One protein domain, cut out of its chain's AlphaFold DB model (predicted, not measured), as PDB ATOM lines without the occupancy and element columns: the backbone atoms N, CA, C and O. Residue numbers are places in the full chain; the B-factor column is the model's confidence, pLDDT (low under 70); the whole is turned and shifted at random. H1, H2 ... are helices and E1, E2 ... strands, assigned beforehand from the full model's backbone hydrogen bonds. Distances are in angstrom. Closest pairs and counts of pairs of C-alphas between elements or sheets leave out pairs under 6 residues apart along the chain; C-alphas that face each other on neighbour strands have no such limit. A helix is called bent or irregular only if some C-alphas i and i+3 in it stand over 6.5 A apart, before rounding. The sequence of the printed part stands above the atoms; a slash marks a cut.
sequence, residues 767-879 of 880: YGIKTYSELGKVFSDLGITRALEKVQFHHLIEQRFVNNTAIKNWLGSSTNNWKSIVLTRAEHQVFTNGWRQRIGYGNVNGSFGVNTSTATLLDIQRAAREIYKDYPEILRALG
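What this domain is: This is residues 767 to 879 of the 880 residues of an uncharacterized protein of Jejuia pallidilutea (UniProt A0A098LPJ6). A short ribbon of two antiparallel strands, E1 and E2, lies between H1 on its E2 side and the long helix H4 on its E1 side, while the shorter helices H2, H3, H5 and H6 gather loosely past the end of the ribbon at His 795 and Lys 819. H4 leads away from E2 along E1, and a long loop, residues 839 to 856, comes before H5 folds back to H4. The printed part has 113 residues, with six named helices and two named strands in the order H1 E1 H2 H3 E2 H4 H5 H6, and its class is mostly helix. It is compact, with a radius of gyration of the C-alphas of 14.2 A, and elongated, spanning 44 by 29 by 27 A.

How they stand to each other: E1, residues 791 to 795, and E2, residues 819 to 824, are antiparallel neighbours at 150 degrees; N 792 and O 823, 2.8 A apart, and N 821 and O 794, 3.0 A, are within hydrogen-bond range. Residues 770 to 771 make a short antiparallel pairing with residues 819 to 820 of E2. H1, residues 772 to 780, comes closest to E2 at the C-alphas of Tyr 772 and Ser 820, 5.5 A apart. H4, residues 825 to 838, comes closest to E1 at the C-alphas of Val 791 and Arg 825, 6.1 A apart. H4 and H5, residues 857 to 867, touch at a steep tilt of 48 degrees, opposite ways; their closest C-alphas are those of Gly 834 and Ile 867, 6.0 A. H5 and H6, residues 872 to 878, are close but not clearly touching, with the C-alphas of Arg 865 and Leu 875 closest at 6.7 A. H3, residues 805 to 811, is close to but not clearly touching H5, with the C-alphas of Ala 806 and Leu 857 closest at 6.1 A. H2, residues 799 to 803, is close to but not clearly touching H3, with the C-alphas of Val 802 and Lys 808 closest at 6.3 A. H1 and H4 are apart. Every O i to N i+4 pair is within hydrogen-bond range in H1, H3, H5 and H6; H4 has 8 of 10, and H2 has 0 of 1, with 1 of 2 O i to N i+3 pairs.

Where its parts are: H1 begins at C-alpha 772 (183.212, 243.602, 220.521) and is 12.4 A long. E1 measures 12.9 A and E2 16.9 A. H4 is 20.4 A long, from C-alpha 825 (169.450, 235.839, 224.368), and H5 is 15.2 A. H2 measures 8.8 A and is irregular, with C-alphas 800 and 803 7.2 A apart; H3 measures 10.1 A. H6, 9.9 A, ends at C-alpha 878 (178.787, 256.135, 224.860).

The domain as a whole: The two C-alphas farthest apart, those of Gly 783 and Gly 849, are 44.2 A apart. The printed part has no cut, and its one long link is the 18 residues from H4 to H5. The mean pLDDT of the printed part is 85.3; residue 778, residues 780 to 784 and residues 787 to 789 are under 70.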
ATOM      1  N   TYR A 767     181.615 240.674 232.741       71.88
ATOM      2  CA  TYR A 767     182.524 241.040 231.643       71.88
ATOM      3  C   TYR A 767     182.712 242.559 231.433       71.88
ATOM      4  O   TYR A 767     183.757 242.977 230.926       71.88
ATOM      5  N   GLY A 768     181.753 243.383 231.870       75.06
ATOM      6  CA  GLY A 768     181.769 244.845 231.746       75.06
ATOM      7  C   GLY A 768     181.562 245.368 230.317       75.06
ATOM      8  O   GLY A 768     181.347 244.604 229.375       75.06
ATOM      9  N   ILE A 769     181.643 246.694 230.153       85.25
ATOM     10  CA  ILE A 769     181.592 247.347 228.835       85.25
ATOM     11  C   ILE A 769     182.982 247.313 228.194       85.25
ATOM     12  O   ILE A 769     183.946 247.876 228.721       85.25
ATOM     13  N   LYS A 770     183.078 246.685 227.024       86.38
ATOM     14  CA  LYS A 770     184.310 246.507 226.236       86.38
ATOM     15  C   LYS A 770     184.017 246.683 224.749       86.38
ATOM     16  O   LYS A 770     182.857 246.831 224.387       86.38
ATOM     17  N   THR A 771     185.015 246.720 223.867       91.31
ATOM     18  CA  THR A 771     184.720 246.572 222.430       91.31
ATOM     19  C   THR A 771     184.280 245.140 222.107       91.31
ATOM     20  O   THR A 771     184.602 244.199 222.836       91.31
ATOM     21  N   TYR A 772     183.572 244.943 220.997       90.88
ATOM     22  CA  TYR A 772     183.212 243.602 220.521       90.88
ATOM     23  C   TYR A 772     184.448 242.706 220.281       90.88
ATOM     24  O   TYR A 772     184.421 241.518 220.610       90.88
ATOM     25  N   SER A 773     185.553 243.270 219.778       88.81
ATOM     26  CA  SER A 773     186.839 242.572 219.624       88.81
ATOM     27  C   SER A 773     187.502 242.228 220.959       88.81
ATOM     28  O   SER A 773     187.988 241.109 221.120       88.81
ATOM     29  N   GLU A 774     187.475 243.131 221.945       82.25
ATOM     30  CA  GLU A 774     187.944 242.852 223.306       82.25
ATOM     31  C   GLU A 774     187.130 241.729 223.968       82.25
ATOM     32  O   GLU A 774     187.721 240.870 224.616       82.25
ATOM     33  N   LEU A 775     185.799 241.699 223.804       82.62
ATOM     34  CA  LEU A 775     184.960 240.603 224.313       82.62
ATOM     35  C   LEU A 775     185.280 239.274 223.618       82.62
ATOM     36  O   LEU A 775     185.372 238.244 224.283       82.62
ATOM     37  N   GLY A 776     185.506 239.297 222.300       78.56
ATOM     38  CA  GLY A 776     185.962 238.126 221.546       78.56
ATOM     39  C   GLY A 776     187.300 237.593 222.053       78.56
ATOM     40  O   GLY A 776     187.428 236.390 222.278       78.56
ATOM     41  N   LYS A 777     188.267 238.484 222.317       71.00
ATOM     42  CA  LYS A 777     189.551 238.097 222.906       71.00
ATOM     43  C   LYS A 777     189.386 237.570 224.332       71.00
ATOM     44  O   LYS A 777     189.955 236.537 224.639       71.00
ATOM     45  N   VAL A 778     188.576 238.211 225.181       69.69
ATOM     46  CA  VAL A 778     188.310 237.738 226.554       69.69
ATOM     47  C   VAL A 778     187.712 236.331 226.564       69.69
ATOM     48  O   VAL A 778     188.107 235.532 227.400       69.69
ATOM     49  N   PHE A 779     186.809 236.003 225.637       76.75
ATOM     50  CA  PHE A 779     186.271 234.645 225.514       76.75
ATOM     51  C   PHE A 779     187.347 233.656 225.030       76.75
ATOM     52  O   PHE A 779     187.524 232.608 225.639       76.75
ATOM     53  N   SER A 780     188.136 234.025 224.014       63.62
ATOM     54  CA  SER A 780     189.245 233.195 223.514       63.62
ATOM     55  C   SER A 780     190.359 232.964 224.545       63.62
ATOM     56  O   SER A 780     190.924 231.877 224.587       63.62
ATOM     57  N   ASP A 781     190.672 233.964 225.372       51.84
ATOM     58  CA  ASP A 781     191.667 233.901 226.454       51.84
ATOM     59  C   ASP A 781     191.183 233.057 227.652       51.84
ATOM     60  O   ASP A 781     191.968 232.752 228.548       51.84
ATOM     61  N   LEU A 782     189.890 232.716 227.684       49.78
ATOM     62  CA  LEU A 782     189.222 231.920 228.718       49.78
ATOM     63  C   LEU A 782     188.752 230.545 228.202       49.78
ATOM     64  O   LEU A 782     188.030 229.865 228.920       49.78
ATOM     65  N   GLY A 783     189.068 230.160 226.958       47.66
ATOM     66  CA  GLY A 783     188.619 228.906 226.321       47.66
ATOM     67  C   GLY A 783     187.122 228.836 225.955       47.66
ATOM     68  O   GLY A 783     186.727 228.092 225.058       47.66
ATOM     69  N   ILE A 784     186.278 229.645 226.597       58.19
ATOM     70  CA  ILE A 784     184.815 229.603 226.477       58.19
ATOM     71  C   ILE A 784     184.277 230.134 225.140       58.19
ATOM     72  O   ILE A 784     184.735 231.134 224.582       58.19
ATOM     73  N   THR A 785     183.189 229.524 224.661       72.12
ATOM     74  CA  THR A 785     182.451 229.999 223.481       72.12
ATOM     75  C   THR A 785     181.114 230.637 223.860       72.12
ATOM     76  O   THR A 785     180.480 230.292 224.856       72.12
ATOM     77  N   ARG A 786     180.625 231.547 223.008       75.88
ATOM     78  CA  ARG A 786     179.287 232.156 223.154       75.88
ATOM     79  C   ARG A 786     178.148 231.128 223.091       75.88
ATOM     80  O   ARG A 786     177.096 231.358 223.678       75.88
ATOM     81  N   ALA A 787     178.360 230.013 222.384       68.19
ATOM     82  CA  ALA A 787     177.403 228.915 222.298       68.19
ATOM     83  C   ALA A 787     177.324 228.135 223.621       68.19
ATOM     84  O   ALA A 787     176.223 227.911 224.118       68.19
ATOM     85  N   LEU A 788     178.481 227.816 224.217       61.19
ATOM     86  CA  LEU A 788     178.601 227.144 225.516       61.19
ATOM     87  C   LEU A 788     177.949 227.966 226.643       61.19
ATOM     88  O   LEU A 788     177.043 227.483 227.314       61.19
ATOM     89  N   GLU A 789     178.331 229.242 226.777       61.53
ATOM     90  CA  GLU A 789     177.760 230.177 227.766       61.53
ATOM     91  C   GLU A 789     176.287 230.561 227.464       61.53
ATOM     92  O   GLU A 789     175.631 231.181 228.299       61.53
ATOM     93  N   LYS A 790     175.748 230.227 226.277       76.81
ATOM     94  CA  LYS A 790     174.398 230.610 225.789       76.81
ATOM     95  C   LYS A 790     174.147 232.135 225.766       76.81
ATOM     96  O   LYS A 790     173.007 232.601 225.879       76.81
ATOM     97  N   VAL A 791     175.212 232.915 225.565       83.31
ATOM     98  CA  VAL A 791     175.220 234.393 225.554       83.31
ATOM     99  C   VAL A 791     175.430 234.984 224.160       83.31
ATOM    100  O   VAL A 791     175.868 234.331 223.215       83.31
ATOM    101  N   GLN A 792     175.151 236.276 224.037       86.00
ATOM    102  CA  GLN A 792     175.377 237.093 222.855       86.00
ATOM    103  C   GLN A 792     176.111 238.381 223.251       86.00
ATOM    104  O   GLN A 792     175.936 238.906 224.351       86.00
ATOM    105  N   PHE A 793     176.952 238.893 222.352       93.25
ATOM    106  CA  PHE A 793     177.569 240.209 222.521       93.25
ATOM    107  C   PHE A 793     176.628 241.245 221.912       93.25
ATOM    108  O   PHE A 793     176.479 241.304 220.691       93.25
ATOM    109  N   HIS A 794     175.983 242.037 222.760       93.25
ATOM    110  CA  HIS A 794     175.124 243.131 222.338       93.25
ATOM    111  C   HIS A 794     175.975 244.378 222.094       93.25
ATOM    112  O   HIS A 794     176.693 244.821 222.989       93.25
ATOM    113  N   HIS A 795     175.911 244.947 220.890       95.06
ATOM    114  CA  HIS A 795     176.459 246.273 220.598       95.06
ATOM    115  C   HIS A 795     175.557 247.359 221.175       95.06
ATOM    116  O   HIS A 795     174.373 247.400 220.857       95.06
ATOM    117  N   LEU A 796     176.138 248.280 221.948       94.25
ATOM    118  CA  LEU A 796     175.398 249.361 222.610       94.25
ATOM    119  C   LEU A 796     174.789 250.369 221.614       94.25
ATOM    120  O   LEU A 796     173.857 251.086 221.965       94.25
ATOM    121  N   ILE A 797     175.262 250.383 220.367       95.31
ATOM    122  CA  ILE A 797     174.632 251.036 219.212       95.31
ATOM    123  C   ILE A 797     174.542 249.977 218.107       95.31
ATOM    124  O   ILE A 797     175.550 249.350 217.778       95.31
ATOM    125  N   GLU A 798     173.356 249.731 217.545       92.12
ATOM    126  CA  GLU A 798     173.170 248.608 216.616       92.12
ATOM    127  C   GLU A 798     174.005 248.743 215.332       92.12
ATOM    128  O   GLU A 798     173.995 249.773 214.656       92.12
ATOM    129  N   GLN A 799     174.657 247.646 214.931       92.19
ATOM    130  CA  GLN A 799     175.571 247.594 213.778       92.19
ATOM    131  C   GLN A 799     174.960 248.092 212.455       92.19
ATOM    132  O   GLN A 799     175.692 248.553 211.584       92.19
ATOM    133  N   ARG A 800     173.628 248.057 212.297       90.62
ATOM    134  CA  ARG A 800     172.932 248.578 211.104       90.62
ATOM    135  C   ARG A 800     173.198 250.064 210.832       90.62
ATOM    136  O   ARG A 800     173.112 250.488 209.685       90.62
ATOM    137  N   PHE A 801     173.577 250.837 211.851       91.75
ATOM    138  CA  PHE A 801     173.918 252.254 211.711       91.75
ATOM    139  C   PHE A 801     175.352 252.506 211.213       91.75
ATOM    140  O   PHE A 801     175.715 253.661 210.998       91.75
ATOM    141  N   VAL A 802     176.166 251.463 210.978       89.19
ATOM    142  CA  VAL A 802     177.579 251.595 210.559       89.19
ATOM    143  C   VAL A 802     177.760 252.409 209.276       89.19
ATOM    144  O   VAL A 802     178.806 253.020 209.089       89.19
ATOM    145  N   ASN A 803     176.753 252.467 208.402       84.81
ATOM    146  CA  ASN A 803     176.826 253.225 207.152       84.81
ATOM    147  C   ASN A 803     176.584 254.736 207.313       84.81
ATOM    148  O   ASN A 803     176.939 255.485 206.406       84.81
ATOM    149  N   ASN A 804     176.064 255.206 208.452       87.06
ATOM    150  CA  ASN A 804     175.901 256.635 208.716       87.06
ATOM    151  C   ASN A 804     177.269 257.274 209.040       87.06
ATOM    152  O   ASN A 804     177.920 256.925 210.027       87.06
ATOM    153  N   THR A 805     177.708 258.233 208.221       87.62
ATOM    154  CA  THR A 805     179.022 258.894 208.347       87.62
ATOM    155  C   THR A 805     179.230 259.583 209.699       87.62
ATOM    156  O   THR A 805     180.330 259.533 210.243       87.62
ATOM    157  N   ALA A 806     178.185 260.161 210.299       87.50
ATOM    158  CA  ALA A 806     178.288 260.771 211.624       87.50
ATOM    159  C   ALA A 806     178.500 259.718 212.732       87.50
ATOM    160  O   ALA A 806     179.238 259.966 213.683       87.50
ATOM    161  N   ILE A 807     177.934 258.515 212.574       90.25
ATOM    162  CA  ILE A 807     178.167 257.380 213.482       90.25
ATOM    163  C   ILE A 807     179.589 256.825 213.314       90.25
ATOM    164  O   ILE A 807     180.250 256.554 214.315       90.25
ATOM    165  N   LYS A 808     180.112 256.741 212.078       88.81
ATOM    166  CA  LYS A 808     181.528 256.387 211.829       88.81
ATOM    167  C   LYS A 808     182.494 257.357 212.518       88.81
ATOM    168  O   LYS A 808     183.510 256.912 213.045       88.81
ATOM    169  N   ASN A 809     182.170 258.650 212.549       87.94
ATOM    170  CA  ASN A 809     182.985 259.668 213.217       87.94
ATOM    171  C   ASN A 809     182.879 259.617 214.755       87.94
ATOM    172  O   ASN A 809     183.831 259.982 215.435       87.94
ATOM    173  N   TRP A 810     181.750 259.154 215.305       89.25
ATOM    174  CA  TRP A 810     181.525 259.037 216.755       89.25
ATOM    175  C   TRP A 810     182.096 257.742 217.358       89.25
ATOM    176  O   TRP A 810     182.664 257.776 218.446       89.25
ATOM    177  N   LEU A 811     181.964 256.606 216.661       85.31
ATOM    178  CA  LEU A 811     182.273 255.263 217.191       85.31
ATOM    179  C   LEU A 811     183.395 254.528 216.433       85.31
ATOM    180  O   LEU A 811     183.792 253.427 216.816       85.31
ATOM    181  N   GLY A 812     183.903 255.112 215.345       85.88
ATOM    182  CA  GLY A 812     184.845 254.478 214.426       85.88
ATOM    183  C   GLY A 812     184.162 253.674 213.312       85.88
ATOM    184  O   GLY A 812     182.999 253.280 213.397       85.88
ATOM    185  N   SER A 813     184.908 253.401 212.242       85.69
ATOM    186  CA  SER A 813     184.412 252.755 211.016       85.69
ATOM    187  C   SER A 813     184.233 251.231 211.094       85.69
ATOM    188  O   SER A 813     183.706 250.643 210.153       85.69
ATOM    189  N   SER A 814     184.657 250.582 212.185       90.25
ATOM    190  CA  SER A 814     184.581 249.126 212.366       90.25
ATOM    191  C   SER A 814     183.770 248.761 213.608       90.25
ATOM    192  O   SER A 814     184.147 249.116 214.726       90.25
ATOM    193  N   THR A 815     182.703 247.976 213.426       91.38
ATOM    194  CA  THR A 815     181.836 247.496 214.518       91.38
ATOM    195  C   THR A 815     182.560 246.575 215.503       91.38
ATOM    196  O   THR A 815     182.108 246.416 216.635       91.38
ATOM    197  N   ASN A 816     183.727 246.033 215.144       91.00
ATOM    198  CA  ASN A 816     184.599 245.319 216.080       91.00
ATOM    199  C   ASN A 816     185.114 246.228 217.212       91.00
ATOM    200  O   ASN A 816     185.319 245.753 218.326       91.00
ATOM    201  N   ASN A 817     185.278 247.529 216.951       88.56
ATOM    202  CA  ASN A 817     185.781 248.508 217.920       88.56
ATOM    203  C   ASN A 817     184.656 249.242 218.671       88.56
ATOM    204  O   ASN A 817     184.927 249.979 219.617       88.56
ATOM    205  N   TRP A 818     183.397 249.033 218.282       93.19
ATOM    206  CA  TRP A 818     182.238 249.606 218.965       93.19
ATOM    207  C   TRP A 818     182.030 248.943 220.328       93.19
ATOM    208  O   TRP A 818     182.344 247.764 220.510       93.19
ATOM    209  N   LYS A 819     181.496 249.704 221.291       93.56
ATOM    210  CA  LYS A 819     181.259 249.215 222.652       93.56
ATOM    211  C   LYS A 819     180.083 248.235 222.716       93.56
ATOM    212  O   LYS A 819     179.051 248.417 222.068       93.56
ATOM    213  N   SER A 820     180.264 247.209 223.536       94.00
ATOM    214  CA  SER A 820     179.399 246.049 223.686       94.00
ATOM    215  C   SER A 820     179.367 245.555 225.133       94.00
ATOM    216  O   SER A 820     180.287 245.811 225.913       94.00
ATOM    217  N   ILE A 821     178.324 244.790 225.451       90.31
ATOM    218  CA  ILE A 821     178.152 244.032 226.697       90.31
ATOM    219  C   ILE A 821     177.763 242.581 226.391       90.31
ATOM    220  O   ILE A 821     177.277 242.270 225.301       90.31
ATOM    221  N   VAL A 822     177.979 241.685 227.353       86.81
ATOM    222  CA  VAL A 822     177.583 240.272 227.257       86.81
ATOM    223  C   VAL A 822     176.225 240.083 227.924       86.81
ATOM    224  O   VAL A 822     176.063 240.430 229.092       86.81
ATOM    225  N   LEU A 823     175.269 239.521 227.189       85.50
ATOM    226  CA  LEU A 823     173.886 239.304 227.619       85.50
ATOM    227  C   LEU A 823     173.419 237.894 227.245       85.50
ATOM    228  O   LEU A 823     173.875 237.322 226.257       85.50
ATOM    229  N   THR A 824     172.457 237.343 227.975       83.31
ATOM    230  CA  THR A 824     171.648 236.213 227.500       83.31
ATOM    231  C   THR A 824     170.827 236.614 226.270       83.31
ATOM    232  O   THR A 824     170.561 237.793 226.013       83.31
ATOM    233  N   ARG A 825     170.348 235.618 225.516       79.69
ATOM    234  CA  ARG A 825     169.450 235.839 224.368       79.69
ATOM    235  C   ARG A 825     168.163 236.598 224.741       79.69
ATOM    236  O   ARG A 825     167.653 237.342 223.909       79.69
ATOM    237  N   ALA A 826     167.654 236.435 225.966       76.38
ATOM    238  CA  ALA A 826     166.453 237.126 226.438       76.38
ATOM    239  C   ALA A 826     166.719 238.619 226.699       76.38
ATOM    240  O   ALA A 826     166.054 239.471 226.112       76.38
ATOM    241  N   GLU A 827     167.742 238.939 227.498       84.62
ATOM    242  CA  GLU A 827     168.155 240.325 227.786       84.62
ATOM    243  C   GLU A 827     168.522 241.080 226.491       84.62
ATOM    244  O   GLU A 827     168.123 242.226 226.292       84.62
ATOM    245  N   HIS A 828     169.215 240.420 225.553       90.12
ATOM    246  CA  HIS A 828     169.554 241.013 224.257       90.12
ATOM    247  C   HIS A 828     168.316 241.321 223.392       90.12
ATOM    248  O   HIS A 828     168.288 242.330 222.677       90.12
ATOM    249  N   GLN A 829     167.267 240.494 223.468       86.50
ATOM    250  CA  GLN A 829     166.026 240.727 222.728       86.50
ATOM    251  C   GLN A 829     165.273 241.965 223.239       86.50
ATOM    252  O   GLN A 829     164.680 242.675 222.426       86.50
ATOM    253  N   VAL A 830     165.342 242.275 224.542       86.06
ATOM    254  CA  VAL A 830     164.749 243.497 225.123       86.06
ATOM    255  C   VAL A 830     165.340 244.747 224.466       86.06
ATOM    256  O   VAL A 830     164.597 245.569 223.927       86.06
ATOM    257  N   PHE A 831     166.670 244.859 224.418       90.06
ATOM    258  CA  PHE A 831     167.336 245.995 223.774       90.06
ATOM    259  C   PHE A 831     167.110 246.037 222.258       90.06
ATOM    260  O   PHE A 831     166.818 247.100 221.714       90.06
ATOM    261  N   THR A 832     167.160 244.887 221.577       88.50
ATOM    262  CA  THR A 832     166.858 244.786 220.134       88.50
ATOM    263  C   THR A 832     165.445 245.296 219.819       88.50
ATOM    264  O   THR A 832     165.234 246.012 218.837       88.50
ATOM    265  N   ASN A 833     164.463 244.980 220.667       89.94
ATOM    266  CA  ASN A 833     163.097 245.486 220.536       89.94
ATOM    267  C   ASN A 833     163.032 246.997 220.817       89.94
ATOM    268  O   ASN A 833     162.431 247.730 220.032       89.94
ATOM    269  N   GLY A 834     163.695 247.478 221.874       89.81
ATOM    270  CA  GLY A 834     163.753 248.902 222.229       89.81
ATOM    271  C   GLY A 834     164.358 249.792 221.136       89.81
ATOM    272  O   GLY A 834     163.859 250.899 220.910       89.81
ATOM    273  N   TRP A 835     165.372 249.292 220.418       94.31
ATOM    274  CA  TRP A 835     165.961 249.942 219.243       94.31
ATOM    275  C   TRP A 835     165.024 249.956 218.036       94.31
ATOM    276  O   TRP A 835     164.812 251.013 217.438       94.31
ATOM    277  N   ARG A 836     164.438 248.804 217.684       90.94
ATOM    278  CA  ARG A 836     163.501 248.678 216.550       90.94
ATOM    279  C   ARG A 836     162.222 249.490 216.741       90.94
ATOM    280  O   ARG A 836     161.684 249.990 215.760       90.94
ATOM    281  N   GLN A 837     161.756 249.640 217.981       92.00
ATOM    282  CA  GLN A 837     160.589 250.454 218.323       92.00
ATOM    283  C   GLN A 837     160.816 251.939 218.009       92.00
ATOM    284  O   GLN A 837     159.928 252.588 217.467       92.00
ATOM    285  N   ARG A 838     162.001 252.474 218.333       93.69
ATOM    286  CA  ARG A 838     162.329 253.905 218.190       93.69
ATOM    287  C   ARG A 838     162.767 254.272 216.784       93.69
ATOM    288  O   ARG A 838     162.254 255.228 216.209       93.69
ATOM    289  N   ILE A 839     163.681 253.480 216.226       94.12
ATOM    290  CA  ILE A 839     164.210 253.645 214.874       94.12
ATOM    291  C   ILE A 839     163.907 252.360 214.111       94.12
ATOM    292  O   ILE A 839     164.562 251.330 214.308       94.12
ATOM    293  N   GLY A 840     162.897 252.415 213.248       89.06
ATOM    294  CA  GLY A 840     162.367 251.235 212.573       89.06
ATOM    295  C   GLY A 840     163.361 250.604 211.593       89.06
ATOM    296  O   GLY A 840     164.364 251.209 211.206       89.06
ATOM    297  N   TYR A 841     163.140 249.327 211.275       85.94
ATOM    298  CA  TYR A 841     164.083 248.505 210.516       85.94
ATOM    299  C   TYR A 841     163.750 248.499 209.018       85.94
ATOM    300  O   TYR A 841     162.592 248.366 208.625       85.94
ATOM    301  N   GLY A 842     164.776 248.610 208.171       77.94
ATOM    302  CA  GLY A 842     164.593 248.790 206.730       77.94
ATOM    303  C   GLY A 842     163.895 250.119 206.441       77.94
ATOM    304  O   GLY A 842     164.305 251.146 206.976       77.94
ATOM    305  N   ASN A 843     162.834 250.080 205.632       78.38
ATOM    306  CA  ASN A 843     162.064 251.261 205.222       78.38
ATOM    307  C   ASN A 843     160.897 251.596 206.175       78.38
ATOM    308  O   ASN A 843     160.170 252.556 205.931       78.38
ATOM    309  N   VAL A 844     160.678 250.808 207.235       85.69
ATOM    310  CA  VAL A 844     159.616 251.063 208.223       85.69
ATOM    311  C   VAL A 844     160.110 252.101 209.226       85.69
ATOM    312  O   VAL A 844     161.173 251.916 209.813       85.69
ATOM    313  N   ASN A 845     159.346 253.170 209.452       89.62
ATOM    314  CA  ASN A 845     159.660 254.178 210.470       89.62
ATOM    315  C   ASN A 845     159.302 253.679 211.880       89.62
ATOM    316  O   ASN A 845     158.296 252.996 212.066       89.62
ATOM    317  N   GLY A 846     160.128 254.024 212.870       90.62
ATOM    318  CA  GLY A 846     159.841 253.788 214.290       90.62
ATOM    319  C   GLY A 846     159.058 254.943 214.921       90.62
ATOM    320  O   GLY A 846     158.664 255.887 214.234       90.62
ATOM    321  N   SER A 847     158.874 254.912 216.243       90.31
ATOM    322  CA  SER A 847     158.136 255.939 216.996       90.31
ATOM    323  C   SER A 847     158.733 257.348 216.902       90.31
ATOM    324  O   SER A 847     158.040 258.320 217.182       90.31
ATOM    325  N   PHE A 848     159.993 257.487 216.476       91.12
ATOM    326  CA  PHE A 848     160.624 258.783 216.203       91.12
ATOM    327  C   PHE A 848     160.356 259.324 214.787       91.12
ATOM    328  O   PHE A 848     160.900 260.366 214.428       91.12
ATOM    329  N   GLY A 849     159.572 258.623 213.960       89.62
ATOM    330  CA  GLY A 849     159.318 258.991 212.562       89.62
ATOM    331  C   GLY A 849     160.464 258.658 211.597       89.62
ATOM    332  O   GLY A 849     160.344 258.923 210.404       89.62
ATOM    333  N   VAL A 850     161.550 258.045 212.084       91.06
ATOM    334  CA  VAL A 850     162.748 257.688 211.306       91.06
ATOM    335  C   VAL A 850     163.001 256.178 211.268       91.06
ATOM    336  O   VAL A 850     162.522 255.415 212.114       91.06
ATOM    337  N   ASN A 851     163.782 255.749 210.281       92.69
ATOM    338  CA  ASN A 851     164.171 254.364 210.030       92.69
ATOM    339  C   ASN A 851     165.702 254.237 209.881       92.69
ATOM    340  O   ASN A 851     166.438 255.204 210.085       92.69
ATOM    341  N   THR A 852     166.200 253.047 209.533       90.56
ATOM    342  CA  THR A 852     167.645 252.773 209.431       90.56
ATOM    343  C   THR A 852     168.402 253.690 208.454       90.56
ATOM    344  O   THR A 852     169.581 253.946 208.692       90.56
ATOM    345  N   SER A 853     167.779 254.171 207.370       86.75
ATOM    346  CA  SER A 853     168.428 255.057 206.387       86.75
ATOM    347  C   SER A 853     168.195 256.548 206.647       86.75
ATOM    348  O   SER A 853     169.006 257.362 206.208       86.75
ATOM    349  N   THR A 854     167.132 256.916 207.373       90.00
ATOM    350  CA  THR A 854     166.762 258.323 207.634       90.00
ATOM    351  C   THR A 854     167.169 258.850 209.012       90.00
ATOM    352  O   THR A 854     167.170 260.063 209.210       90.00
ATOM    353  N   ALA A 855     167.535 257.987 209.965       91.00
ATOM    354  CA  ALA A 855     167.914 258.412 211.313       91.00
ATOM    355  C   ALA A 855     169.233 259.208 211.353       91.00
ATOM    356  O   ALA A 855     170.286 258.751 210.892       91.00
ATOM    357  N   THR A 856     169.186 260.388 211.973       93.06
ATOM    358  CA  THR A 856     170.360 261.240 212.206       93.06
ATOM    359  C   THR A 856     171.188 260.761 213.407       93.06
ATOM    360  O   THR A 856     170.758 259.913 214.192       93.06
ATOM    361  N   LEU A 857     172.377 261.350 213.606       91.62
ATOM    362  CA  LEU A 857     173.154 261.157 214.841       91.62
ATOM    363  C   LEU A 857     172.318 261.497 216.087       91.62
ATOM    364  O   LEU A 857     172.344 260.747 217.058       91.62
ATOM    365  N   LEU A 858     171.546 262.588 216.041       91.31
ATOM    366  CA  LEU A 858     170.711 263.032 217.158       91.31
ATOM    367  C   LEU A 858     169.574 262.044 217.447       91.31
ATOM    368  O   LEU A 858     169.276 261.799 218.612       91.31
ATOM    369  N   ASP A 859     168.989 261.414 216.424       93.00
ATOM    370  CA  ASP A 859     167.978 260.364 216.611       93.00
ATOM    371  C   ASP A 859     168.555 259.119 217.279       93.00
ATOM    372  O   ASP A 859     167.944 258.569 218.192       93.00
ATOM    373  N   ILE A 860     169.748 258.695 216.856       95.00
ATOM    374  CA  ILE A 860     170.429 257.513 217.394       95.00
ATOM    375  C   ILE A 860     170.899 257.771 218.835       95.00
ATOM    376  O   ILE A 860     170.740 256.908 219.697       95.00
ATOM    377  N   GLN A 861     171.393 258.976 219.136       95.06
ATOM    378  CA  GLN A 861     171.734 259.387 220.501       95.06
ATOM    379  C   GLN A 861     170.489 259.529 221.393       95.06
ATOM    380  O   GLN A 861     170.504 259.064 222.530       95.06
ATOM    381  N   ARG A 862     169.388 260.098 220.882       94.38
ATOM    382  CA  ARG A 862     168.083 260.153 221.566       94.38
ATOM    383  C   ARG A 862     167.545 258.749 221.856       94.38
ATOM    384  O   ARG A 862     167.089 258.489 222.966       94.38
ATOM    385  N   ALA A 863     167.666 257.826 220.901       94.75
ATOM    386  CA  ALA A 863     167.229 256.445 221.072       94.75
ATOM    387  C   ALA A 863     168.061 255.734 222.147       94.75
ATOM    388  O   ALA A 863     167.486 255.145 223.057       94.75
ATOM    389  N   ALA A 864     169.392 255.863 222.111       94.88
ATOM    390  CA  ALA A 864     170.266 255.326 223.153       94.88
ATOM    391  C   ALA A 864     169.924 255.888 224.547       94.88
ATOM    392  O   ALA A 864     169.824 255.115 225.498       94.88
ATOM    393  N   ARG A 865     169.670 257.201 224.669       92.62
ATOM    394  CA  ARG A 865     169.253 257.841 225.933       92.62
ATOM    395  C   ARG A 865     167.978 257.241 226.519       92.62
ATOM    396  O   ARG A 865     167.917 257.049 227.725       92.62
ATOM    397  N   GLU A 866     166.981 256.929 225.694       90.69
ATOM    398  CA  GLU A 866     165.746 256.294 226.171       90.69
ATOM    399  C   GLU A 866     165.889 254.789 226.446       90.69
ATOM    400  O   GLU A 866     165.279 254.281 227.384       90.69
ATOM    401  N   ILE A 867     166.661 254.069 225.628       91.69
ATOM    402  CA  ILE A 867     166.837 252.610 225.732       91.69
ATOM    403  C   ILE A 867     167.691 252.246 226.950       91.69
ATOM    404  O   ILE A 867     167.420 251.246 227.613       91.69
ATOM    405  N   TYR A 868     168.691 253.071 227.265       89.50
ATOM    406  CA  TYR A 868     169.594 252.876 228.399       89.50
ATOM    407  C   TYR A 868     169.359 253.887 229.531       89.50
ATOM    408  O   TYR A 868     170.255 254.126 230.336       89.50
ATOM    409  N   LYS A 869     168.152 254.470 229.621       83.19
ATOM    410  CA  LYS A 869     167.776 255.457 230.655       83.19
ATOM    411  C   LYS A 869     168.030 254.967 232.088       83.19
ATOM    412  O   LYS A 869     168.411 255.756 232.943       83.19
ATOM    413  N   ASP A 870     167.849 253.665 232.323       77.56
ATOM    414  CA  ASP A 870     168.010 253.012 233.631       77.56
ATOM    415  C   ASP A 870     169.445 252.473 233.851       77.56
ATOM    416  O   ASP A 870     169.721 251.845 234.869       77.56
ATOM    417  N   TYR A 871     170.355 252.730 232.900       80.19
ATOM    418  CA  TYR A 871     171.726 252.208 232.827       80.19
ATOM    419  C   TYR A 871     172.735 253.354 232.554       80.19
ATOM    420  O   TYR A 871     173.319 253.456 231.464       80.19
ATOM    421  N   PRO A 872     172.929 254.289 233.508       78.44
ATOM    422  CA  PRO A 872     173.705 255.521 233.309       78.44
ATOM    423  C   PRO A 872     175.196 255.295 232.995       78.44
ATOM    424  O   PRO A 872     175.878 256.180 232.483       78.44
ATOM    425  N   GLU A 873     175.731 254.119 233.299       74.88
ATOM    426  CA  GLU A 873     177.076 253.672 232.947       74.88
ATOM    427  C   GLU A 873     177.215 253.257 231.474       74.88
ATOM    428  O   GLU A 873     178.276 253.492 230.894       74.88
ATOM    429  N   ILE A 874     176.151 252.738 230.843       87.25
ATOM    430  CA  ILE A 874     176.092 252.542 229.386       87.25
ATOM    431  C   ILE A 874     176.086 253.899 228.679       87.25
ATOM    432  O   ILE A 874     176.872 254.106 227.754       87.25
ATOM    433  N   LEU A 875     175.269 254.847 229.150       86.88
ATOM    434  CA  LEU A 875     175.230 256.212 228.612       86.88
ATOM    435  C   LEU A 875     176.603 256.896 228.729       86.88
ATOM    436  O   LEU A 875     177.171 257.326 227.723       86.88
ATOM    437  N   ARG A 876     177.223 256.842 229.916       83.56
ATOM    438  CA  ARG A 876     178.586 257.344 230.153       83.56
ATOM    439  C   ARG A 876     179.632 256.701 229.235       83.56
ATOM    440  O   ARG A 876     180.531 257.396 228.771       83.56
ATOM    441  N   ALA A 877     179.526 255.401 228.948       84.19
ATOM    442  CA  ALA A 877     180.444 254.696 228.049       84.19
ATOM    443  C   ALA A 877     180.240 255.022 226.555       84.19
ATOM    444  O   ALA A 877     181.144 254.775 225.754       84.19
ATOM    445  N   LEU A 878     179.083 255.580 226.187       87.81
ATOM    446  CA  LEU A 878     178.787 256.135 224.860       87.81
ATOM    447  C   LEU A 878     179.109 257.641 224.753       87.81
ATOM    448  O   LEU A 878     179.103 258.191 223.652       87.81
ATOM    449  N   GLY A 879     179.398 258.309 225.876       86.56
ATOM    450  CA  GLY A 879     179.571 259.763 225.938       86.56
ATOM    451  C   GLY A 879     178.250 260.536 225.877       86.56
ATOM    452  O   GLY A 879     178.215 261.628 225.309       86.56
TER     453      GLY A 879